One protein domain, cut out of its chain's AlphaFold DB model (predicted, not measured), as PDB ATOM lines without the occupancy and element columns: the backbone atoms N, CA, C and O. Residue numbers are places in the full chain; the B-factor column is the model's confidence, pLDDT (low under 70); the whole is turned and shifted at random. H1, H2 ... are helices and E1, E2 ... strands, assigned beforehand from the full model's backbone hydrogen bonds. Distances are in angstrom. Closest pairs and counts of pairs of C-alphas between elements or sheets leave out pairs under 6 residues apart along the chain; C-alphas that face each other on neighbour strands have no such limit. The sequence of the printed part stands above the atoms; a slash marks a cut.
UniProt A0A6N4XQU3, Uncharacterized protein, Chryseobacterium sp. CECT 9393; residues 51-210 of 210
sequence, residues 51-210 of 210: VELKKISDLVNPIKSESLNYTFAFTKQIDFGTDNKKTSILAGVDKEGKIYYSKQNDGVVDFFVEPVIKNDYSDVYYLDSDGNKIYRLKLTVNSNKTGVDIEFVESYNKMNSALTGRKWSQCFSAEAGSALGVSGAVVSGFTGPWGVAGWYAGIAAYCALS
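AT A GLANCE: This is residues 51 to 210 of the 210 residues of an uncharacterized protein of Chryseobacterium sp. CECT 9393 (UniProt A0A6N4XQU3). One long antiparallel sheet of eight strands, strongly twisted, forms a wall that curls round helix H2, and H2 and H3 pack side by side as a helical hairpin on one face of it. The short helix H1 lies off the sheet and packs on H3, and a long unnamed stretch, residues 156 to 167, leads to it from the last strand, E8. The printed part has 160 residues with eight named strands followed by three named helices; the sheet order is E1, E2, E3, E4, E5, E6, E7, E8, the same as along the chain, and the class is mixed, helices and strands. The whole is compact, with a radius of gyration of the C-alphas of 15.5 A and spans of 45 by 37 by 31 A.

IN THESE COORDINATES: E1, residues 52 to 64, begins with C-alpha 52 at (12.023, 9.290, 89.713), is 26.9 A long and bends by 92 degrees at residue 61. E2, residues 73 to 82, measures 27.2 A and E3, residues 85 to 93, 26.7 A. E4, residues 99 to 102, has four residues, and E5, residues 111 to 117, has seven. E6, residues 120 to 128, is 20.2 A from first to last C-alpha and bends by 81 degrees at residue 123. E7, residues 133 to 141, is 24.3 A long and E8, residues 148 to 155, is 19.7 A long, with C-alpha 155 at (-15.510, 27.112, 97.571). H1 is residues 168 to 176, 11.8 A, H2 residues 179 to 189, 15.3 A, and H3 residues 193 to 209, 24.3 A, ending with C-alpha 209 at (-10.610, 20.001, 102.932).

HOW THE PARTS SIT: E1 to E8 form a meander, each strand the antiparallel neighbour of the one before, with E1 and E8 as edge strands. Across the hairpin E1 and E2, N 57 and O 77 are 2.8 A apart, within hydrogen-bond range; across E2 and E3, N 78 and O 89 are at 2.8 A. E3 and E4 have N 90 and O 102 at 3.0 A, and E4 and E5 have N 99 and O 113 at 2.8 A. E5 and E6 have N 114 and O 125 at 2.9 A, E6 and E7 N 139 and O 122 at 2.7 A, and E7 and E8 N 151 and O 138 at 2.8 A. H2 and H3 are on the same face of the sheet, two layers, helices on one face of a sheet. The closest C-alphas of H2 and E3 are those of Val 187 and Ala 91, 7.2 A apart; those of H3 and E6 are Trp 194 and Tyr 121, 5.2 A apart. H2 and H3, a helical hairpin, touch, closest at the C-alphas of Ser 188 and Gly 195, 4.8 A; they run opposite ways at a shallow tilt of 34.9 degrees, only just short of steep. H1 is not on the sheet. It touches H3 at a steep tilt of 46 degrees, opposite ways, closest at the C-alphas of Trp 168 and Cys 207, 5.6 A. H1 and H2 are close but not clearly touching, with the C-alphas of Glu 175 and Gly 181 closest at 5.6 A, and about perpendicular, only just, at 72 degrees. In H1, H2 and H3 every O i to N i+4 pair is within hydrogen-bond range.

THE WHOLE: The two C-alphas farthest apart are those of Asn 61 and Asn 144, 46.5 A. The printed part has no cut and ends at residue 210, the chain's last. The link from E8 to H1 is long, 12 residues. Mean pLDDT of the printed part is 81.9; residues 51, 68, 82 to 85, 157 to 166 and 210 are under 70.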
ATOM      1  N   VAL A  51       9.665   7.534  93.190       63.50
ATOM      2  CA  VAL A  51       9.200   8.175  91.961       63.50
ATOM      3  C   VAL A  51      10.336   9.032  91.450       63.50
ATOM      4  O   VAL A  51      10.631  10.095  91.988       63.50
ATOM      5  N   GLU A  52      10.983   8.548  90.403       75.25
ATOM      6  CA  GLU A  52      12.023   9.290  89.713       75.25
ATOM      7  C   GLU A  52      11.414   9.981  88.496       75.25
ATOM      8  O   GLU A  52      10.778   9.334  87.656       75.25
ATOM      9  N   LEU A  53      11.621  11.292  88.384       78.88
ATOM     10  CA  LEU A  53      11.369  12.016  87.145       78.88
ATOM     11  C   LEU A  53      12.388  11.543  86.100       78.88
ATOM     12  O   LEU A  53      13.573  11.842  86.209       78.88
ATOM     13  N   LYS A  54      11.929  10.802  85.090       84.12
ATOM     14  CA  LYS A  54      12.795  10.221  84.056       84.12
ATOM     15  C   LYS A  54      13.034  11.179  82.905       84.12
ATOM     16  O   LYS A  54      14.153  11.282  82.410       84.12
ATOM     17  N   LYS A  55      11.973  11.831  82.432       83.00
ATOM     18  CA  LYS A  55      12.046  12.691  81.252       83.00
ATOM     19  C   LYS A  55      10.919  13.711  81.247       83.00
ATOM     20  O   LYS A  55       9.775  13.378  81.537       83.00
ATOM     21  N   ILE A  56      11.244  14.926  80.825       85.38
ATOM     22  CA  ILE A  56      10.273  15.916  80.362       85.38
ATOM     23  C   ILE A  56      10.481  16.024  78.853       85.38
ATOM     24  O   ILE A  56      11.601  16.267  78.404       85.38
ATOM     25  N   SER A  57       9.435  15.768  78.073       86.44
ATOM     26  CA  SER A  57       9.490  15.836  76.612       86.44
ATOM     27  C   SER A  57       8.536  16.892  76.090       86.44
ATOM     28  O   SER A  57       7.368  16.924  76.477       86.44
ATOM     29  N   ASP A  58       9.026  17.682  75.145       86.50
ATOM     30  CA  ASP A  58       8.197  18.556  74.329       86.50
ATOM     31  C   ASP A  58       7.536  17.716  73.241       86.50
ATOM     32  O   ASP A  58       8.194  16.934  72.546       86.50
ATOM     33  N   LEU A  59       6.222  17.850  73.110       84.62
ATOM     34  CA  LEU A  59       5.458  17.154  72.088       84.62
ATOM     35  C   LEU A  59       5.570  17.938  70.785       84.62
ATOM     36  O   LEU A  59       4.994  19.012  70.641       84.62
ATOM     37  N   VAL A  60       6.321  17.373  69.835       78.88
ATOM     38  CA  VAL A  60       6.534  17.950  68.495       78.88
ATOM     39  C   VAL A  60       5.201  18.229  67.798       78.88
ATOM     40  O   VAL A  60       5.038  19.265  67.162       78.88
ATOM     41  N   ASN A  61       4.235  17.325  67.974       85.06
ATOM     42  CA  ASN A  61       2.848  17.527  67.586       85.06
ATOM     43  C   ASN A  61       2.003  17.569  68.862       85.06
ATOM     44  O   ASN A  61       1.901  16.536  69.531       85.06
ATOM     45  N   PRO A  62       1.413  18.723  69.218       83.62
ATOM     46  CA  PRO A  62       0.548  18.809  70.381       83.62
ATOM     47  C   PRO A  62      -0.617  17.818  70.289       83.62
ATOM     48  O   PRO A  62      -1.280  17.724  69.252       83.62
ATOM     49  N   ILE A  63      -0.881  17.091  71.373       84.25
ATOM     50  CA  ILE A  63      -2.014  16.161  71.443       84.25
ATOM     51  C   ILE A  63      -3.255  16.996  71.735       84.25
ATOM     52  O   ILE A  63      -3.346  17.619  72.792       84.25
ATOM     53  N   LYS A  64      -4.202  17.047  70.796       83.44
ATOM     54  CA  LYS A  64      -5.484  17.716  71.042       83.44
ATOM     55  C   LYS A  64      -6.234  16.975  72.140       83.44
ATOM     56  O   LYS A  64      -6.268  15.750  72.133       83.44
ATOM     57  N   SER A  65      -6.819  17.727  73.062       83.12
ATOM     58  CA  SER A  65      -7.654  17.147  74.101       83.12
ATOM     59  C   SER A  65      -8.881  16.474  73.494       83.12
ATOM     60  O   SER A  65      -9.489  17.001  72.561       83.12
ATOM     61  N   GLU A  66      -9.242  15.322  74.051       81.06
ATOM     62  CA  GLU A  66     -10.477  14.599  73.735       81.06
ATOM     63  C   GLU A  66     -11.671  15.083  74.583       81.06
ATOM     64  O   GLU A  66     -12.799  14.629  74.395       81.06
ATOM     65  N   SER A  67     -11.456  16.029  75.507       77.81
ATOM     66  CA  SER A  67     -12.516  16.610  76.333       77.81
ATOM     67  C   SER A  67     -13.509  17.394  75.467       77.81
ATOM     68  O   SER A  67     -13.151  18.381  74.827       77.81
ATOM     69  N   LEU A  68     -14.785  16.998  75.502       67.19
ATOM     70  CA  LEU A  68     -15.855  17.514  74.630       67.19
ATOM     71  C   LEU A  68     -16.014  19.045  74.641       67.19
ATOM     72  O   LEU A  68     -16.443  19.628  73.648       67.19
ATOM     73  N   ASN A  69     -15.663  19.691  75.753       70.44
ATOM     74  CA  ASN A  69     -15.905  21.117  75.968       70.44
ATOM     75  C   ASN A  69     -14.684  22.002  75.678       70.44
ATOM     76  O   ASN A  69     -14.788  23.224  75.791       70.44
ATOM     77  N   TYR A  70     -13.533  21.424  75.312       72.44
ATOM     78  CA  TYR A  70     -12.282  22.172  75.244       72.44
ATOM     79  C   TYR A  70     -11.408  21.826  74.044       72.44
ATOM     80  O   TYR A  70     -11.198  20.674  73.697       72.44
ATOM     81  N   THR A  71     -10.793  22.853  73.458       79.56
ATOM     82  CA  THR A  71      -9.846  22.717  72.342       79.56
ATOM     83  C   THR A  71      -8.395  22.819  72.814       79.56
ATOM     84  O   THR A  71      -7.579  23.501  72.188       79.56
ATOM     85  N   PHE A  72      -8.078  22.216  73.959       83.12
ATOM     86  CA  PHE A  72      -6.725  22.251  74.509       83.12
ATOM     87  C   PHE A  72      -5.764  21.383  73.705       83.12
ATOM     88  O   PHE A  72      -6.173  20.487  72.965       83.12
ATOM     89  N   ALA A  73      -4.473  21.662  73.853       87.56
ATOM     90  CA  ALA A  73      -3.424  20.939  73.161       87.56
ATOM     91  C   ALA A  73      -2.288  20.654  74.141       87.56
ATOM     92  O   ALA A  73      -1.547  21.558  74.519       87.56
ATOM     93  N   PHE A  74      -2.139  19.404  74.567       89.81
ATOM     94  CA  PHE A  74      -1.022  19.024  75.419       89.81
ATOM     95  C   PHE A  74       0.284  19.222  74.661       89.81
ATOM     96  O   PHE A  74       0.464  18.701  73.560       89.81
ATOM     97  N   THR A  75       1.194  19.982  75.258       90.12
ATOM     98  CA  THR A  75       2.486  20.333  74.661       90.12
ATOM     99  C   THR A  75       3.647  19.629  75.344       90.12
ATOM    100  O   THR A  75       4.755  19.629  74.807       90.12
ATOM    101  N   LYS A  76       3.416  19.012  76.508       89.50
ATOM    102  CA  LYS A  76       4.433  18.311  77.289       89.50
ATOM    103  C   LYS A  76       3.957  16.918  77.686       89.50
ATOM    104  O   LYS A  76       2.790  16.725  78.024       89.50
ATOM    105  N   GLN A  77       4.901  15.987  77.728       90.69
ATOM    106  CA  GLN A  77       4.753  14.694  78.384       90.69
ATOM    107  C   GLN A  77       5.834  14.545  79.453       90.69
ATOM    108  O   GLN A  77       7.021  14.762  79.191       90.69
ATOM    109  N   ILE A  78       5.418  14.169  80.656       88.25
ATOM    110  CA  ILE A  78       6.288  14.028  81.819       88.25
ATOM    111  C   ILE A  78       6.259  12.569  82.242       88.25
ATOM    112  O   ILE A  78       5.219  12.043  82.634       88.25
ATOM    113  N   ASP A  79       7.410  11.922  82.123       86.06
ATOM    114  CA  ASP A  79       7.586  10.503  82.375       86.06
ATOM    115  C   ASP A  79       8.216  10.282  83.748       86.06
ATOM    116  O   ASP A  79       9.305  10.782  84.044       86.06
ATOM    117  N   PHE A  80       7.553   9.462  84.551       82.75
ATOM    118  CA  PHE A  80       8.001   9.007  85.857       82.75
ATOM    119  C   PHE A  80       8.269   7.508  85.839       82.75
ATOM    120  O   PHE A  80       7.593   6.751  85.137       82.75
ATOM    121  N   GLY A  81       9.241   7.073  86.635       77.81
ATOM    122  CA  GLY A  81       9.547   5.663  86.844       77.81
ATOM    123  C   GLY A  81       9.491   5.276  88.318       77.81
ATOM    124  O   GLY A  81      10.043   5.986  89.153       77.81
ATOM    125  N   THR A  82       8.879   4.128  88.611       66.38
ATOM    126  CA  THR A  82       9.021   3.392  89.881       66.38
ATOM    127  C   THR A  82       9.139   1.904  89.576       66.38
ATOM    128  O   THR A  82       8.232   1.375  88.938       66.38
ATOM    129  N   ASP A  83      10.192   1.219  90.025       59.75
ATOM    130  CA  ASP A  83      10.269  -0.256  90.054       59.75
ATOM    131  C   ASP A  83       9.713  -0.954  88.784       59.75
ATOM    132  O   ASP A  83       8.791  -1.767  88.845       59.75
ATOM    133  N   ASN A  84      10.249  -0.594  87.609       59.16
ATOM    134  CA  ASN A  84       9.865  -1.085  86.267       59.16
ATOM    135  C   ASN A  84       8.491  -0.651  85.721       59.16
ATOM    136  O   ASN A  84       8.121  -1.057  84.619       59.16
ATOM    137  N   LYS A  85       7.741   0.198  86.427       66.50
ATOM    138  CA  LYS A  85       6.533   0.849  85.905       66.50
ATOM    139  C   LYS A  85       6.845   2.269  85.457       66.50
ATOM    140  O   LYS A  85       7.470   3.038  86.185       66.50
ATOM    141  N   LYS A  86       6.379   2.597  84.254       77.44
ATOM    142  CA  LYS A  86       6.389   3.948  83.702       77.44
ATOM    143  C   LYS A  86       4.994   4.546  83.857       77.44
ATOM    144  O   LYS A  86       4.026   3.942  83.403       77.44
ATOM    145  N   THR A  87       4.920   5.728  84.449       82.44
ATOM    146  CA  THR A  87       3.715   6.562  84.451       82.44
ATOM    147  C   THR A  87       4.020   7.813  83.650       82.44
ATOM    148  O   THR A  87       5.080   8.410  83.825       82.44
ATOM    149  N   SER A  88       3.105   8.212  82.779       87.38
ATOM    150  CA  SER A  88       3.241   9.419  81.970       87.38
ATOM    151  C   SER A  88       2.080  10.349  82.273       87.38
ATOM    152  O   SER A  88       0.961   9.887  82.462       87.38
ATOM    153  N   ILE A  89       2.357  11.645  82.321       89.94
ATOM    154  CA  ILE A  89       1.352  12.695  82.479       89.94
ATOM    155  C   ILE A  89       1.480  13.625  81.281       89.94
ATOM    156  O   ILE A  89       2.592  14.056  80.958       89.94
ATOM    157  N   LEU A  90       0.361  13.946  80.636       90.81
ATOM    158  CA  LEU A  90       0.326  15.026  79.655       90.81
ATOM    159  C   LEU A  90      -0.022  16.325  80.352       90.81
ATOM    160  O   LEU A  90      -0.892  16.362  81.222       90.81
ATOM    161  N   ALA A  91       0.631  17.397  79.933       91.00
ATOM    162  CA  ALA A  91       0.332  18.724  80.426       91.00
ATOM    163  C   ALA A  91       0.442  19.767  79.318       91.00
ATOM    164  O   ALA A  91       1.138  19.585  78.312       91.00
ATOM    165  N   GLY A  92      -0.245  20.881  79.518       89.44
ATOM    166  CA  GLY A  92      -0.127  22.050  78.669       89.44
ATOM    167  C   GLY A  92      -0.447  23.323  79.434       89.44
ATOM    168  O   GLY A  92      -1.048  23.294  80.507       89.44
ATOM    169  N   VAL A  93      -0.008  24.434  78.855       89.62
ATOM    170  CA  VAL A  93      -0.348  25.789  79.284       89.62
ATOM    171  C   VAL A  93      -0.901  26.496  78.056       89.62
ATOM    172  O   VAL A  93      -0.289  26.431  76.987       89.62
ATOM    173  N   ASP A  94      -2.076  27.108  78.163       88.31
ATOM    174  CA  ASP A  94      -2.634  27.893  77.064       88.31
ATOM    175  C   ASP A  94      -2.113  29.341  77.057       88.31
ATOM    176  O   ASP A  94      -1.350  29.781  77.916       88.31
ATOM    177  N   LYS A  95      -2.547  30.112  76.058       86.38
ATOM    178  CA  LYS A  95      -2.181  31.526  75.890       86.38
ATOM    179  C   LYS A  95      -2.702  32.457  76.996       86.38
ATOM    180  O   LYS A  95      -2.304  33.621  77.026       86.38
ATOM    181  N   GLU A  96      -3.644  32.000  77.817       86.31
ATOM    182  CA  GLU A  96      -4.216  32.742  78.943       86.31
ATOM    183  C   GLU A  96      -3.536  32.371  80.274       86.31
ATOM    184  O   GLU A  96      -3.772  33.021  81.291       86.31
ATOM    185  N   GLY A  97      -2.652  31.367  80.263       87.62
ATOM    186  CA  GLY A  97      -2.005  30.836  81.457       87.62
ATOM    187  C   GLY A  97      -2.812  29.732  82.144       87.62
ATOM    188  O   GLY A  97      -2.524  29.347  83.271       87.62
ATOM    189  N   LYS A  98      -3.841  29.182  81.499       90.81
ATOM    190  CA  LYS A  98      -4.528  28.016  82.051       90.81
ATOM    191  C   LYS A  98      -3.632  26.799  81.925       90.81
ATOM    192  O   LYS A  98      -3.192  26.466  80.823       90.81
ATOM    193  N   ILE A  99      -3.406  26.122  83.042       91.75
ATOM    194  CA  ILE A  99      -2.664  24.870  83.101       91.75
ATOM    195  C   ILE A  99      -3.659  23.713  83.163       91.75
ATOM    196  O   ILE A  99      -4.622  23.753  83.929       91.75
ATOM    197  N   TYR A 100      -3.430  22.684  82.357       90.75
ATOM    198  CA  TYR A 100      -4.285  21.501  82.267       90.75
ATOM    199  C   TYR A 100      -3.455  20.229  82.200       90.75
ATOM    200  O   TYR A 100      -2.346  20.220  81.658       90.75
ATOM    201  N   TYR A 101      -4.020  19.150  82.739       90.06
ATOM    202  CA  TYR A 101      -3.318  17.888  82.936       90.06
ATOM    203  C   TYR A 101      -4.197  16.690  82.559       90.06
ATOM    204  O   TYR A 101      -5.364  16.643  82.939       90.06
ATOM    205  N   SER A 102      -3.610  15.705  81.876       89.06
ATOM    206  CA  SER A 102      -4.140  14.340  81.744       89.06
ATOM    207  C   SER A 102      -3.220  13.407  82.529       89.06
ATOM    208  O   SER A 102      -2.095  13.103  82.119       89.06
ATOM    209  N   LYS A 103      -3.684  12.994  83.707       84.62
ATOM    210  CA  LYS A 103      -3.008  12.111  84.663       84.62
ATOM    211  C   LYS A 103      -2.834  10.704  84.109       84.62
ATOM    212  O   LYS A 103      -1.881  10.025  84.482       84.62
ATOM    213  N   GLN A 104      -3.772  10.267  83.271       83.38
ATOM    214  CA  GLN A 104      -3.785   8.929  82.686       83.38
ATOM    215  C   GLN A 104      -3.085   8.870  81.325       83.38
ATOM    216  O   GLN A 104      -2.893   7.776  80.800       83.38
ATOM    217  N   ASN A 105      -2.652  10.019  80.783       85.12
ATOM    218  CA  ASN A 105      -2.053  10.120  79.449       85.12
ATOM    219  C   ASN A 105      -2.976   9.545  78.354       85.12
ATOM    220  O   ASN A 105      -2.522   8.923  77.398       85.12
ATOM    221  N   ASP A 106      -4.280   9.741  78.524       86.50
ATOM    222  CA  ASP A 106      -5.341   9.315  77.610       86.50
ATOM    223  C   ASP A 106      -5.852  10.468  76.730       86.50
ATOM    224  O   ASP A 106      -6.734  10.272  75.904       86.50
ATOM    225  N   GLY A 107      -5.304  11.678  76.890       85.75
ATOM    226  CA  GLY A 107      -5.743  12.864  76.150       85.75
ATOM    227  C   GLY A 107      -7.010  13.521  76.716       85.75
ATOM    228  O   GLY A 107      -7.436  14.568  76.216       85.75
ATOM    229  N   VAL A 108      -7.583  12.980  77.789       87.19
ATOM    230  CA  VAL A 108      -8.704  13.582  78.512       87.19
ATOM    231  C   VAL A 108      -8.152  14.453  79.634       87.19
ATOM    232  O   VAL A 108      -7.259  14.044  80.374       87.19
ATOM    233  N   VAL A 109      -8.639  15.690  79.756       88.06
ATOM    234  CA  VAL A 109      -8.226  16.549  80.872       88.06
ATOM    235  C   VAL A 109      -8.920  16.111  82.157       88.06
ATOM    236  O   VAL A 109     -10.144  16.058  82.214       88.06
ATOM    237  N   ASP A 110      -8.135  15.871  83.206       85.94
ATOM    238  CA  ASP A 110      -8.644  15.506  84.528       85.94
ATOM    239  C   ASP A 110      -8.974  16.727  85.400       85.94
ATOM    240  O   ASP A 110      -9.852  16.648  86.256       85.94
ATOM    241  N   PHE A 111      -8.231  17.833  85.258       87.00
ATOM    242  CA  PHE A 111      -8.435  19.060  86.041       87.00
ATOM    243  C   PHE A 111      -7.627  20.249  85.486       87.00
ATOM    244  O   PHE A 111      -6.696  20.077  84.687       87.00
ATOM    245  N   PHE A 112      -7.951  21.449  85.982       88.31
ATOM    246  CA  PHE A 112      -7.356  22.716  85.553       88.31
ATOM    247  C   PHE A 112      -6.899  23.596  86.716       88.31
ATOM    248  O   PHE A 112      -7.487  23.585  87.802       88.31
ATOM    249  N   VAL A 113      -5.914  24.441  86.423       91.44
ATOM    250  CA  VAL A 113      -5.567  25.626  87.213       91.44
ATOM    251  C   VAL A 113      -5.647  26.841  86.296       91.44
ATOM    252  O   VAL A 113      -4.968  26.892  85.272       91.44
ATOM    253  N   GLU A 114      -6.486  27.811  86.639       92.88
ATOM    254  CA  GLU A 114      -6.717  29.013  85.836       92.88
ATOM    255  C   GLU A 114      -6.432  30.267  86.664       92.88
ATOM    256  O   GLU A 114      -7.081  30.465  87.694       92.88
ATOM    257  N   PRO A 115      -5.498  31.135  86.245       92.69
ATOM    258  CA  PRO A 115      -5.296  32.407  86.918       92.69
ATOM    259  C   PRO A 115      -6.516  33.314  86.708       92.69
ATOM    260  O   PRO A 115      -7.066  33.397  85.610       92.69
ATOM    261  N   VAL A 116      -6.962  34.001  87.764       93.25
ATOM    262  CA  VAL A 116      -8.117  34.916  87.691       93.25
ATOM    263  C   VAL A 116      -7.813  36.109  86.791       93.25
ATOM    264  O   VAL A 116      -8.677  36.579  86.051       93.25
ATOM    265  N   ILE A 117      -6.577  36.596  86.864       91.19
ATOM    266  CA  ILE A 117      -6.034  37.625  85.988       91.19
ATOM    267  C   ILE A 117      -4.987  36.943  85.117       91.19
ATOM    268  O   ILE A 117      -4.091  36.281  85.628       91.19
ATOM    269  N   LYS A 118      -5.086  37.112  83.798       88.94
ATOM    270  CA  LYS A 118      -4.169  36.499  82.831       88.94
ATOM    271  C   LYS A 118      -2.703  36.660  83.258       88.94
ATOM    272  O   LYS A 118      -2.243  37.782  83.466       88.94
ATOM    273  N   ASN A 119      -1.973  35.545  83.307       80.56
ATOM    274  CA  ASN A 119      -0.561  35.457  83.712       80.56
ATOM    275  C   ASN A 119      -0.237  35.884  85.161       80.56
ATOM    276  O   ASN A 119       0.940  36.019  85.493       80.56
ATOM    277  N   ASP A 120      -1.234  36.056  86.029       88.31
ATOM    278  CA  ASP A 120      -1.048  36.307  87.460       88.31
ATOM    279  C   ASP A 120      -1.618  35.146  88.283       88.31
ATOM    280  O   ASP A 120      -2.826  34.993  88.449       88.31
ATOM    281  N   TYR A 121      -0.716  34.326  88.818       88.56
ATOM    282  CA  TYR A 121      -1.053  33.138  89.605       88.56
ATOM    283  C   TYR A 121      -1.091  33.414  91.112       88.56
ATOM    284  O   TYR A 121      -1.136  32.476  91.906       88.56
ATOM    285  N   SER A 122      -1.076  34.686  91.528       90.50
ATOM    286  CA  SER A 122      -1.374  35.049  92.916       90.50
ATOM    287  C   SER A 122      -2.856  34.861  93.257       90.50
ATOM    288  O   SER A 122      -3.214  34.837  94.428       90.50
ATOM    289  N   ASP A 123      -3.725  34.682  92.263       93.44
ATOM    290  CA  ASP A 123      -5.147  34.398  92.434       93.44
ATOM    291  C   ASP A 123      -5.574  33.375  91.378       93.44
ATOM    292  O   ASP A 123      -5.481  33.641  90.179       93.44
ATOM    293  N   VAL A 124      -6.000  32.187  91.805       93.38
ATOM    294  CA  VAL A 124      -6.219  31.036  90.918       93.38
ATOM    295  C   VAL A 124      -7.529  30.315  91.219       93.38
ATOM    296  O   VAL A 124      -7.880  30.056  92.372       93.38
ATOM    297  N   TYR A 125      -8.230  29.928  90.159       93.19
ATOM    298  CA  TYR A 125      -9.300  28.943  90.196       93.19
ATOM    299  C   TYR A 125      -8.735  27.540  89.992       93.19
ATOM    300  O   TYR A 125      -7.922  27.298  89.101       93.19
ATOM    301  N   TYR A 126      -9.243  26.608  90.786       90.31
ATOM    302  CA  TYR A 126      -9.100  25.174  90.578       90.31
ATOM    303  C   TYR A 126     -10.400  24.644  90.014       90.31
ATOM    304  O   TYR A 126     -11.460  24.899  90.590       90.31
ATOM    305  N   LEU A 127     -10.324  23.925  88.899       88.88
ATOM    306  CA  LEU A 127     -11.500  23.445  88.184       88.88
ATOM    307  C   LEU A 127     -11.412  21.933  87.953       88.88
ATOM    308  O   LEU A 127     -10.313  21.391  87.813       88.88
ATOM    309  N   ASP A 128     -12.564  21.262  87.950       86.44
ATOM    310  CA  ASP A 128     -12.677  19.832  87.626       86.44
ATOM    311  C   ASP A 128     -12.511  19.578  86.120       86.44
ATOM    312  O   ASP A 128     -12.341  20.521  85.360       86.44
ATOM    313  N   SER A 129     -12.561  18.322  85.672       85.44
ATOM    314  CA  SER A 129     -12.420  17.931  84.256       85.44
ATOM    315  C   SER A 129     -13.429  18.589  83.304       85.44
ATOM    316  O   SER A 129     -13.148  18.741  82.115       85.44
ATOM    317  N   ASP A 130     -14.581  19.013  83.824       84.00
ATOM    318  CA  ASP A 130     -15.643  19.681  83.068       84.00
ATOM    319  C   ASP A 130     -15.519  21.215  83.126       84.00
ATOM    320  O   ASP A 130     -16.342  21.929  82.555       84.00
ATOM    321  N   GLY A 131     -14.493  21.714  83.824       84.56
ATOM    322  CA  GLY A 131     -14.200  23.121  84.079       84.56
ATOM    323  C   GLY A 131     -15.181  23.803  85.020       84.56
ATOM    324  O   GLY A 131     -15.277  25.032  85.025       84.56
ATOM    325  N   ASN A 132     -15.881  23.041  85.858       86.75
ATOM    326  CA  ASN A 132     -16.591  23.633  86.976       86.75
ATOM    327  C   ASN A 132     -15.580  24.051  88.038       86.75
ATOM    328  O   ASN A 132     -14.666  23.305  88.396       86.75
ATOM    329  N   LYS A 133     -15.764  25.251  88.586       88.94
ATOM    330  CA  LYS A 133     -14.944  25.733  89.697       88.94
ATOM    331  C   LYS A 133     -15.138  24.819  90.904       88.94
ATOM    332  O   LYS A 133     -16.264  24.557  91.316       88.94
ATOM    333  N   ILE A 134     -14.035  24.386  91.497       86.56
ATOM    334  CA  ILE A 134     -14.009  23.644  92.757       86.56
ATOM    335  C   ILE A 134     -13.777  24.643  93.895       86.56
ATOM    336  O   ILE A 134     -14.593  24.749  94.813       86.56
ATOM    337  N   TYR A 135     -12.699  25.426  93.803       87.50
ATOM    338  CA  TYR A 135     -12.354  26.485  94.752       87.50
ATOM    339  C   TYR A 135     -11.462  27.553  94.104       87.50
ATOM    340  O   TYR A 135     -10.863  27.336  93.050       87.50
ATOM    341  N   ARG A 136     -11.385  28.719  94.749       92.31
ATOM    342  CA  ARG A 136     -10.506  29.836  94.389       92.31
ATOM    343  C   ARG A 136      -9.565  30.134  95.545       92.31
ATOM    344  O   ARG A 136     -10.026  30.340  96.671       92.31
ATOM    345  N   LEU A 137      -8.271  30.181  95.256       90.69
ATOM    346  CA  LEU A 137      -7.241  30.520  96.231       90.69
ATOM    347  C   LEU A 137      -6.565  31.824  95.844       90.69
ATOM    348  O   LEU A 137      -6.238  32.029  94.678       90.69
ATOM    349  N   LYS A 138      -6.287  32.649  96.849       92.88
ATOM    350  CA  LYS A 138      -5.419  33.810  96.724       92.88
ATOM    351  C   LYS A 138      -4.167  33.612  97.562       92.88
ATOM    352  O   LYS A 138      -4.228  33.137  98.692       92.88
ATOM    353  N   LEU A 139      -3.029  33.972  96.999       89.75
ATOM    354  CA  LEU A 139      -1.709  33.813  97.569       89.75
ATOM    355  C   LEU A 139      -1.141  35.192  97.866       89.75
ATOM    356  O   LEU A 139      -1.145  36.075  97.011       89.75
ATOM    357  N   THR A 140      -0.636  35.383  99.077       88.00
ATOM    358  CA  THR A 140      -0.011  36.650  99.469       88.00
ATOM    359  C   THR A 140       1.330  36.371 100.125       88.00
ATOM    360  O   THR A 140       1.422  35.526 101.013       88.00
ATOM    361  N   VAL A 141       2.387  37.076  99.707       81.19
ATOM    362  CA  VAL A 141       3.668  37.013 100.424       81.19
ATOM    363  C   VAL A 141       3.485  37.701 101.766       81.19
ATOM    364  O   VAL A 141       3.109  38.873 101.825       81.19
ATOM    365  N   ASN A 142       3.765  36.985 102.848       77.00
ATOM    366  CA  ASN A 142       3.733  37.584 104.169       77.00
ATOM    367  C   ASN A 142       5.051  38.337 104.401       77.00
ATOM    368  O   ASN A 142       6.102  37.722 104.515       77.00
ATOM    369  N   SER A 143       5.028  39.667 104.499       75.19
ATOM    370  CA  SER A 143       6.256  40.451 104.735       75.19
ATOM    371  C   SER A 143       6.888  40.202 106.111       75.19
ATOM    372  O   SER A 143       8.040  40.558 106.335       75.19
ATOM    373  N   ASN A 144       6.132  39.612 107.040       78.62
ATOM    374  CA  ASN A 144       6.518  39.434 108.438       78.62
ATOM    375  C   ASN A 144       6.880  37.975 108.765       78.62
ATOM    376  O   ASN A 144       7.177  37.663 109.920       78.62
ATOM    377  N   LYS A 145       6.816  37.065 107.784       75.12
ATOM    378  CA  LYS A 145       7.152  35.643 107.926       75.12
ATOM    379  C   LYS A 145       7.747  35.121 106.625       75.12
ATOM    380  O   LYS A 145       7.284  35.474 105.552       75.12
ATOM    381  N   THR A 146       8.698  34.199 106.699       72.25
ATOM    382  CA  THR A 146       9.146  33.477 105.502       72.25
ATOM    383  C   THR A 146       8.032  32.536 105.037       72.25
ATOM    384  O   THR A 146       7.861  31.458 105.604       72.25
ATOM    385  N   GLY A 147       7.244  32.942 104.039       71.31
ATOM    386  CA  GLY A 147       6.206  32.088 103.465       71.31
ATOM    387  C   GLY A 147       5.164  32.819 102.623       71.31
ATOM    388  O   GLY A 147       5.146  34.048 102.516       71.31
ATOM    389  N   VAL A 148       4.283  32.016 102.032       77.62
ATOM    390  CA  VAL A 148       3.103  32.465 101.289       77.62
ATOM    391  C   VAL A 148       1.867  32.100 102.105       77.62
ATOM    392  O   VAL A 148       1.686  30.936 102.466       77.62
ATOM    393  N   ASP A 149       1.030  33.090 102.402       83.38
ATOM    394  CA  ASP A 149      -0.286  32.868 102.994       83.38
ATOM    395  C   ASP A 149      -1.263  32.435 101.895       83.38
ATOM    396  O   ASP A 149      -1.335  33.063 100.835       83.38
ATOM    397  N   ILE A 150      -2.020  31.369 102.163       84.31
ATOM    398  CA  ILE A 150      -3.061  30.843 101.275       84.31
ATOM    399  C   ILE A 150      -4.422  31.256 101.836       84.31
ATOM    400  O   ILE A 150      -4.821  30.820 102.917       84.31
ATOM    401  N   GLU A 151      -5.148  32.082 101.096       86.00
ATOM    402  CA  GLU A 151      -6.507  32.500 101.409       86.00
ATOM    403  C   GLU A 151      -7.507  31.726 100.544       86.00
ATOM    404  O   GLU A 151      -7.485  31.800  99.315       86.00
ATOM    405  N   PHE A 152      -8.424  31.006 101.191       83.81
ATOM    406  CA  PHE A 152      -9.610  30.465 100.530       83.81
ATOM    407  C   PHE A 152     -10.607  31.593 100.274       83.81
ATOM    408  O   PHE A 152     -11.284  32.041 101.201       83.81
ATOM    409  N   VAL A 153     -10.700  32.033  99.022       86.44
ATOM    410  CA  VAL A 153     -11.628  33.096  98.621       86.44
ATOM    411  C   VAL A 153     -13.032  32.519  98.468       86.44
ATOM    412  O   VAL A 153     -13.982  33.014  99.070       86.44
ATOM    413  N   GLU A 154     -13.157  31.434  97.699       83.25
ATOM    414  CA  GLU A 154     -14.437  30.791  97.381       83.25
ATOM    415  C   GLU A 154     -14.291  29.264  97.337       83.25
ATOM    416  O   GLU A 154     -13.269  28.734  96.903       83.25
ATOM    417  N   SER A 155     -15.343  28.557  97.751       78.94
ATOM    418  CA  SER A 155     -15.510  27.112  97.571       78.94
ATOM    419  C   SER A 155     -16.889  26.873  96.968       78.94
ATOM    420  O   SER A 155     -17.891  27.352  97.500       78.94
ATOM    421  N   TYR A 156     -16.921  26.200  95.823       75.12
ATOM    422  CA  TYR A 156     -18.099  26.102  94.961       75.12
ATOM    423  C   TYR A 156     -18.763  24.732  95.047       75.12
ATOM    424  O   TYR A 156     -19.986  24.631  94.978       75.12
ATOM    425  N   ASN A 157     -17.968  23.692  95.291       64.25
ATOM    426  CA  ASN A 157     -18.467  22.358  95.569       64.25
ATOM    427  C   ASN A 157     -18.230  22.018  97.038       64.25
ATOM    428  O   ASN A 157     -17.167  22.294  97.596       64.25
ATOM    429  N   LYS A 158     -19.204  21.345  97.664       52.75
ATOM    430  CA  LYS A 158     -18.918  20.552  98.862       52.75
ATOM    431  C   LYS A 158     -17.975  19.447  98.401       52.75
ATOM    432  O   LYS A 158     -18.444  18.411  97.941       52.75
ATOM    433  N   MET A 159     -16.662  19.681  98.452       52.06
ATOM    434  CA  MET A 159     -15.708  18.581  98.422       52.06
ATOM    435  C   MET A 159     -16.165  17.648  99.535       52.06
ATOM    436  O   MET A 159     -16.113  18.009 100.710       52.06
ATOM    437  N   ASN A 160     -16.741  16.505  99.154       40.72
ATOM    438  CA  ASN A 160     -16.943  15.422 100.092       40.72
ATOM    439  C   ASN A 160     -15.531  15.071 100.514       40.72
ATOM    440  O   ASN A 160     -14.788  14.464  99.744       40.72
ATOM    441  N   SER A 161     -15.161  15.551 101.695       42.72
ATOM    442  CA  SER A 161     -13.959  15.168 102.390       42.72
ATOM    443  C   SER A 161     -14.091  13.664 102.589       42.72
ATOM    444  O   SER A 161     -14.713  13.190 103.544       42.72
ATOM    445  N   ALA A 162     -13.638  12.882 101.612       38.19
ATOM    446  CA  ALA A 162     -13.356  11.488 101.832       38.19
ATOM    447  C   ALA A 162     -12.180  11.527 102.798       38.19
ATOM    448  O   ALA A 162     -11.031  11.551 102.366       38.19
ATOM    449  N   LEU A 163     -12.517  11.639 104.088       42.00
ATOM    450  CA  LEU A 163     -11.621  11.636 105.227       42.00
ATOM    451  C   LEU A 163     -10.818  10.354 105.140       42.00
ATOM    452  O   LEU A 163     -11.137   9.324 105.732       42.00
ATOM    453  N   THR A 164      -9.740  10.414 104.370       51.19
ATOM    454  CA  THR A 164      -8.610   9.553 104.611       51.19
ATOM    455  C   THR A 164      -8.195   9.940 106.023       51.19
ATOM    456  O   THR A 164      -7.929  11.109 106.282       51.19
ATOM    457  N   GLY A 165      -8.205   9.009 106.976       55.72
ATOM    458  CA  GLY A 165      -7.801   9.262 108.370       55.72
ATOM    459  C   GLY A 165      -6.320   9.655 108.533       55.72
ATOM    460  O   GLY A 165      -5.704   9.361 109.554       55.72
ATOM    461  N   ARG A 166      -5.719  10.242 107.496       66.75
ATOM    462  CA  ARG A 166      -4.356  10.735 107.403       66.75
ATOM    463  C   ARG A 166      -4.319  12.157 107.941       66.75
ATOM    464  O   ARG A 166      -5.224  12.955 107.722       66.75
ATOM    465  N   LYS A 167      -3.236  12.494 108.634       81.12
ATOM    466  CA  LYS A 167      -2.986  13.883 109.038       81.12
ATOM    467  C   LYS A 167      -2.789  14.740 107.785       81.12
ATOM    468  O   LYS A 167      -2.206  14.255 106.817       81.12
ATOM    469  N   TRP A 168      -3.169  16.017 107.843       82.50
ATOM    470  CA  TRP A 168      -2.962  16.977 106.749       82.50
ATOM    471  C   TRP A 168      -1.553  16.894 106.142       82.50
ATOM    472  O   TRP A 168      -1.410  16.779 104.930       82.50
ATOM    473  N   SER A 169      -0.512  16.852 106.981       78.62
ATOM    474  CA  SER A 169       0.882  16.767 106.525       78.62
ATOM    475  C   SER A 169       1.196  15.476 105.769       78.62
ATOM    476  O   SER A 169       1.974  15.499 104.827       78.62
ATOM    477  N   GLN A 170       0.570  14.355 106.137       81.19
ATOM    478  CA  GLN A 170       0.729  13.086 105.422       81.19
ATOM    479  C   GLN A 170       0.028  13.121 104.066       81.19
ATOM    480  O   GLN A 170       0.580  12.600 103.101       81.19
ATOM    481  N   CYS A 171      -1.159  13.734 103.987       81.81
ATOM    482  CA  CYS A 171      -1.823  13.984 102.708       81.81
ATOM    483  C   CYS A 171      -0.947  14.883 101.834       81.81
ATOM    484  O   CYS A 171      -0.587  14.489 100.731       81.81
ATOM    485  N   PHE A 172      -0.518  16.031 102.365       83.69
ATOM    486  CA  PHE A 172       0.273  16.996 101.615       83.69
ATOM    487  C   PHE A 172       1.567  16.374 101.096       83.69
ATOM    488  O   PHE A 172       1.834  16.451  99.905       83.69
ATOM    489  N   SER A 173       2.348  15.702 101.949       79.44
ATOM    490  CA  SER A 173       3.587  15.047 101.519       79.44
ATOM    491  C   SER A 173       3.348  13.946 100.485       79.44
ATOM    492  O   SER A 173       4.144  13.809  99.559       79.44
ATOM    493  N   ALA A 174       2.264  13.173 100.614       81.88
ATOM    494  CA  ALA A 174       1.930  12.129  99.648       81.88
ATOM    495  C   ALA A 174       1.528  12.714  98.285       81.88
ATOM    496  O   ALA A 174       2.011  12.242  97.259       81.88
ATOM    497  N   GLU A 175       0.686  13.748  98.271       84.38
ATOM    498  CA  GLU A 175       0.218  14.398  97.045       84.38
ATOM    499  C   GLU A 175       1.328  15.222  96.383       84.38
ATOM    500  O   GLU A 175       1.584  15.056  95.192       84.38
ATOM    501  N   ALA A 176       2.054  16.042  97.150       84.06
ATOM    502  CA  ALA A 176       3.170  16.858  96.670       84.06
ATOM    503  C   ALA A 176       4.329  16.010  96.125       84.06
ATOM    504  O   ALA A 176       4.956  16.396  95.140       84.06
ATOM    505  N   GLY A 177       4.599  14.858  96.747       77.25
ATOM    506  CA  GLY A 177       5.618  13.902  96.310       77.25
ATOM    507  C   GLY A 177       5.138  12.895  95.259       77.25
ATOM    508  O   GLY A 177       5.929  12.071  94.802       77.25
ATOM    509  N   SER A 178       3.857  12.915  94.880       80.25
ATOM    510  CA  SER A 178       3.336  12.038  93.829       80.25
ATOM    511  C   SER A 178       3.849  12.459  92.446       80.25
ATOM    512  O   SER A 178       4.267  13.599  92.241       80.25
ATOM    513  N   ALA A 179       3.751  11.560  91.460       79.06
ATOM    514  CA  ALA A 179       4.024  11.892  90.059       79.06
ATOM    515  C   ALA A 179       3.224  13.127  89.605       79.06
ATOM    516  O   ALA A 179       3.760  14.015  88.947       79.06
ATOM    517  N   LEU A 180       1.962  13.233  90.037       80.81
ATOM    518  CA  LEU A 180       1.135  14.397  89.755       80.81
ATOM    519  C   LEU A 180       1.675  15.656  90.439       80.81
ATOM    520  O   LEU A 180       1.870  16.660  89.762       80.81
ATOM    521  N   GLY A 181       1.966  15.590  91.739       84.56
ATOM    522  CA  GLY A 181       2.512  16.702  92.520       84.56
ATOM    523  C   GLY A 181       3.792  17.277  91.920       84.56
ATOM    524  O   GLY A 181       3.901  18.490  91.743       84.56
ATOM    525  N   VAL A 182       4.724  16.408  91.528       84.50
ATOM    526  CA  VAL A 182       5.983  16.810  90.887       84.50
ATOM    527  C   VAL A 182       5.740  17.340  89.474       84.50
ATOM    528  O   VAL A 182       6.269  18.393  89.121       84.50
ATOM    529  N   SER A 183       4.916  16.664  88.662       83.75
ATOM    530  CA  SER A 183       4.611  17.120  87.297       83.75
ATOM    531  C   SER A 183       3.960  18.498  87.286       83.75
ATOM    532  O   SER A 183       4.330  19.354  86.483       83.75
ATOM    533  N   GLY A 184       3.037  18.741  88.216       85.69
ATOM    534  CA  GLY A 184       2.341  20.004  88.315       85.69
ATOM    535  C   GLY A 184       3.273  21.132  88.721       85.69
ATOM    536  O   GLY A 184       3.221  22.187  88.097       85.69
ATOM    537  N   ALA A 185       4.202  20.886  89.648       88.31
ATOM    538  CA  ALA A 185       5.231  21.854  90.017       88.31
ATOM    539  C   ALA A 185       6.168  22.182  88.841       88.31
ATOM    540  O   ALA A 185       6.439  23.354  88.588       88.31
ATOM    541  N   VAL A 186       6.613  21.172  88.083       86.44
ATOM    542  CA  VAL A 186       7.461  21.359  86.891       86.44
ATOM    543  C   VAL A 186       6.760  22.226  85.845       86.44
ATOM    544  O   VAL A 186       7.334  23.205  85.376       86.44
ATOM    545  N   VAL A 187       5.514  21.894  85.495       86.25
ATOM    546  CA  VAL A 187       4.754  22.634  84.472       86.25
ATOM    547  C   VAL A 187       4.438  24.044  84.949       86.25
ATOM    548  O   VAL A 187       4.614  25.005  84.204       86.25
ATOM    549  N   SER A 188       4.034  24.183  86.210       88.38
ATOM    550  CA  SER A 188       3.755  25.491  86.797       88.38
ATOM    551  C   SER A 188       5.012  26.359  86.880       88.38
ATOM    552  O   SER A 188       4.910  27.580  86.801       88.38
ATOM    553  N   GLY A 189       6.206  25.758  86.936       86.69
ATOM    554  CA  GLY A 189       7.488  26.460  86.855       86.69
ATOM    555  C   GLY A 189       7.654  27.304  85.590       86.69
ATOM    556  O   GLY A 189       8.253  28.375  85.655       86.69
ATOM    557  N   PHE A 190       7.052  26.903  84.465       84.00
ATOM    558  CA  PHE A 190       7.072  27.700  83.228       84.00
ATOM    559  C   PHE A 190       6.285  29.008  83.337       84.00
ATOM    560  O   PHE A 190       6.499  29.930  82.557       84.00
ATOM    561  N   THR A 191       5.384  29.089  84.311       84.12
ATOM    562  CA  THR A 191       4.546  30.262  84.569       84.12
ATOM    563  C   THR A 191       5.127  31.160  85.670       84.12
ATOM    564  O   THR A 191       4.563  32.197  86.008       84.12
ATOM    565  N   GLY A 192       6.296  30.782  86.202       85.62
ATOM    566  CA  GLY A 192       7.036  31.514  87.222       85.62
ATOM    567  C   GLY A 192       6.778  31.028  88.654       85.62
ATOM    568  O   GLY A 192       6.015  30.086  88.886       85.62
ATOM    569  N   PRO A 193       7.414  31.674  89.650       85.12
ATOM    570  CA  PRO A 193       7.348  31.250  91.051       85.12
ATOM    571  C   PRO A 193       5.923  31.195  91.613       85.12
ATOM    572  O   PRO A 193       5.598  30.297  92.387       85.12
ATOM    573  N   TRP A 194       5.057  32.121  91.187       86.69
ATOM    574  CA  TRP A 194       3.659  32.160  91.613       86.69
ATOM    575  C   TRP A 194       2.838  30.985  91.096       86.69
ATOM    576  O   TRP A 194       1.973  30.508  91.820       86.69
ATOM    577  N   GLY A 195       3.135  30.464  89.904       87.06
ATOM    578  CA  GLY A 195       2.491  29.248  89.419       87.06
ATOM    579  C   GLY A 195       2.828  28.044  90.288       87.06
ATOM    580  O   GLY A 195       1.942  27.292  90.684       87.06
ATOM    581  N   VAL A 196       4.111  27.877  90.632       89.50
ATOM    582  CA  VAL A 196       4.566  26.787  91.515       89.50
ATOM    583  C   VAL A 196       3.953  26.917  92.910       89.50
ATOM    584  O   VAL A 196       3.470  25.933  93.470       89.50
ATOM    585  N   ALA A 197       3.940  28.132  93.466       87.88
ATOM    586  CA  ALA A 197       3.301  28.409  94.748       87.88
ATOM    587  C   ALA A 197       1.796  28.119  94.697       87.88
ATOM    588  O   ALA A 197       1.269  27.474  95.603       87.88
ATOM    589  N   GLY A 198       1.129  28.533  93.616       88.44
ATOM    590  CA  GLY A 198      -0.267  28.233  93.342       88.44
ATOM    591  C   GLY A 198      -0.513  26.744  93.376       88.44
ATOM    592  O   GLY A 198      -1.277  26.305  94.228       88.44
ATOM    593  N   TRP A 199       0.196  25.972  92.557       90.19
ATOM    594  CA  TRP A 199       0.092  24.516  92.501       90.19
ATOM    595  C   TRP A 199       0.161  23.848  93.882       90.19
ATOM    596  O   TRP A 199      -0.740  23.095  94.267       90.19
ATOM    597  N   TYR A 200       1.197  24.154  94.669       89.31
ATOM    598  CA  TYR A 200       1.325  23.582  96.009       89.31
ATOM    599  C   TYR A 200       0.252  24.089  96.974       89.31
ATOM    600  O   TYR A 200      -0.182  23.332  97.845       89.31
ATOM    601  N   ALA A 201      -0.226  25.323  96.814       88.88
ATOM    602  CA  ALA A 201      -1.354  25.827  97.582       88.88
ATOM    603  C   ALA A 201      -2.650  25.062  97.280       88.88
ATOM    604  O   ALA A 201      -3.416  24.795  98.203       88.88
ATOM    605  N   GLY A 202      -2.865  24.635  96.034       86.44
ATOM    606  CA  GLY A 202      -3.971  23.751  95.657       86.44
ATOM    607  C   GLY A 202      -3.914  22.404  96.367       86.44
ATOM    608  O   GLY A 202      -4.903  21.961  96.946       86.44
ATOM    609  N   ILE A 203      -2.734  21.782  96.409       87.31
ATOM    610  CA  ILE A 203      -2.525  20.525  97.145       87.31
ATOM    611  C   ILE A 203      -2.767  20.725  98.648       87.31
ATOM    612  O   ILE A 203      -3.464  19.932  99.283       87.31
ATOM    613  N   ALA A 204      -2.222  21.799  99.224       85.50
ATOM    614  CA  ALA A 204      -2.425  22.151 100.627       85.50
ATOM    615  C   ALA A 204      -3.911  22.343 100.954       85.50
ATOM    616  O   ALA A 204      -4.387  21.836 101.974       85.50
ATOM    617  N   ALA A 205      -4.635  23.031 100.072       82.56
ATOM    618  CA  ALA A 205      -6.062  23.267 100.182       82.56
ATOM    619  C   ALA A 205      -6.871  21.970 100.084       82.56
ATOM    620  O   ALA A 205      -7.699  21.699 100.951       82.56
ATOM    621  N   TYR A 206      -6.585  21.139  99.081       81.94
ATOM    622  CA  TYR A 206      -7.195  19.823  98.911       81.94
ATOM    623  C   TYR A 206      -7.046  18.963 100.171       81.94
ATOM    624  O   TYR A 206      -8.031  18.440 100.689       81.94
ATOM    625  N   CYS A 207      -5.835  18.891 100.722       79.94
ATOM    626  CA  CYS A 207      -5.554  18.124 101.932       79.94
ATOM    627  C   CYS A 207      -6.158  18.721 103.207       79.94
ATOM    628  O   CYS A 207      -6.313  18.005 104.191       79.94
ATOM    629  N   ALA A 208      -6.451  20.024 103.234       77.56
ATOM    630  CA  ALA A 208      -7.120  20.680 104.360       77.56
ATOM    631  C   ALA A 208      -8.638  20.479 104.342       77.56
ATOM    632  O   ALA A 208      -9.282  20.557 105.389       77.56
ATOM    633  N   LEU A 209      -9.194  20.261 103.151       70.75
ATOM    634  CA  LEU A 209     -10.610  20.001 102.932       70.75
ATOM    635  C   LEU A 209     -10.955  18.508 102.921       70.75
ATOM    636  O   LEU A 209     -12.141  18.203 102.945       70.75
ATOM    637  N   SER A 210      -9.966  17.612 102.853       61.44
ATOM    638  CA  SER A 210     -10.138  16.148 102.848       61.44
ATOM    639  C   SER A 210     -10.072  15.560 104.247       61.44
ATOM    640  O   SER A 210     -10.861  14.626 104.494       61.44
TER     641      SER A 210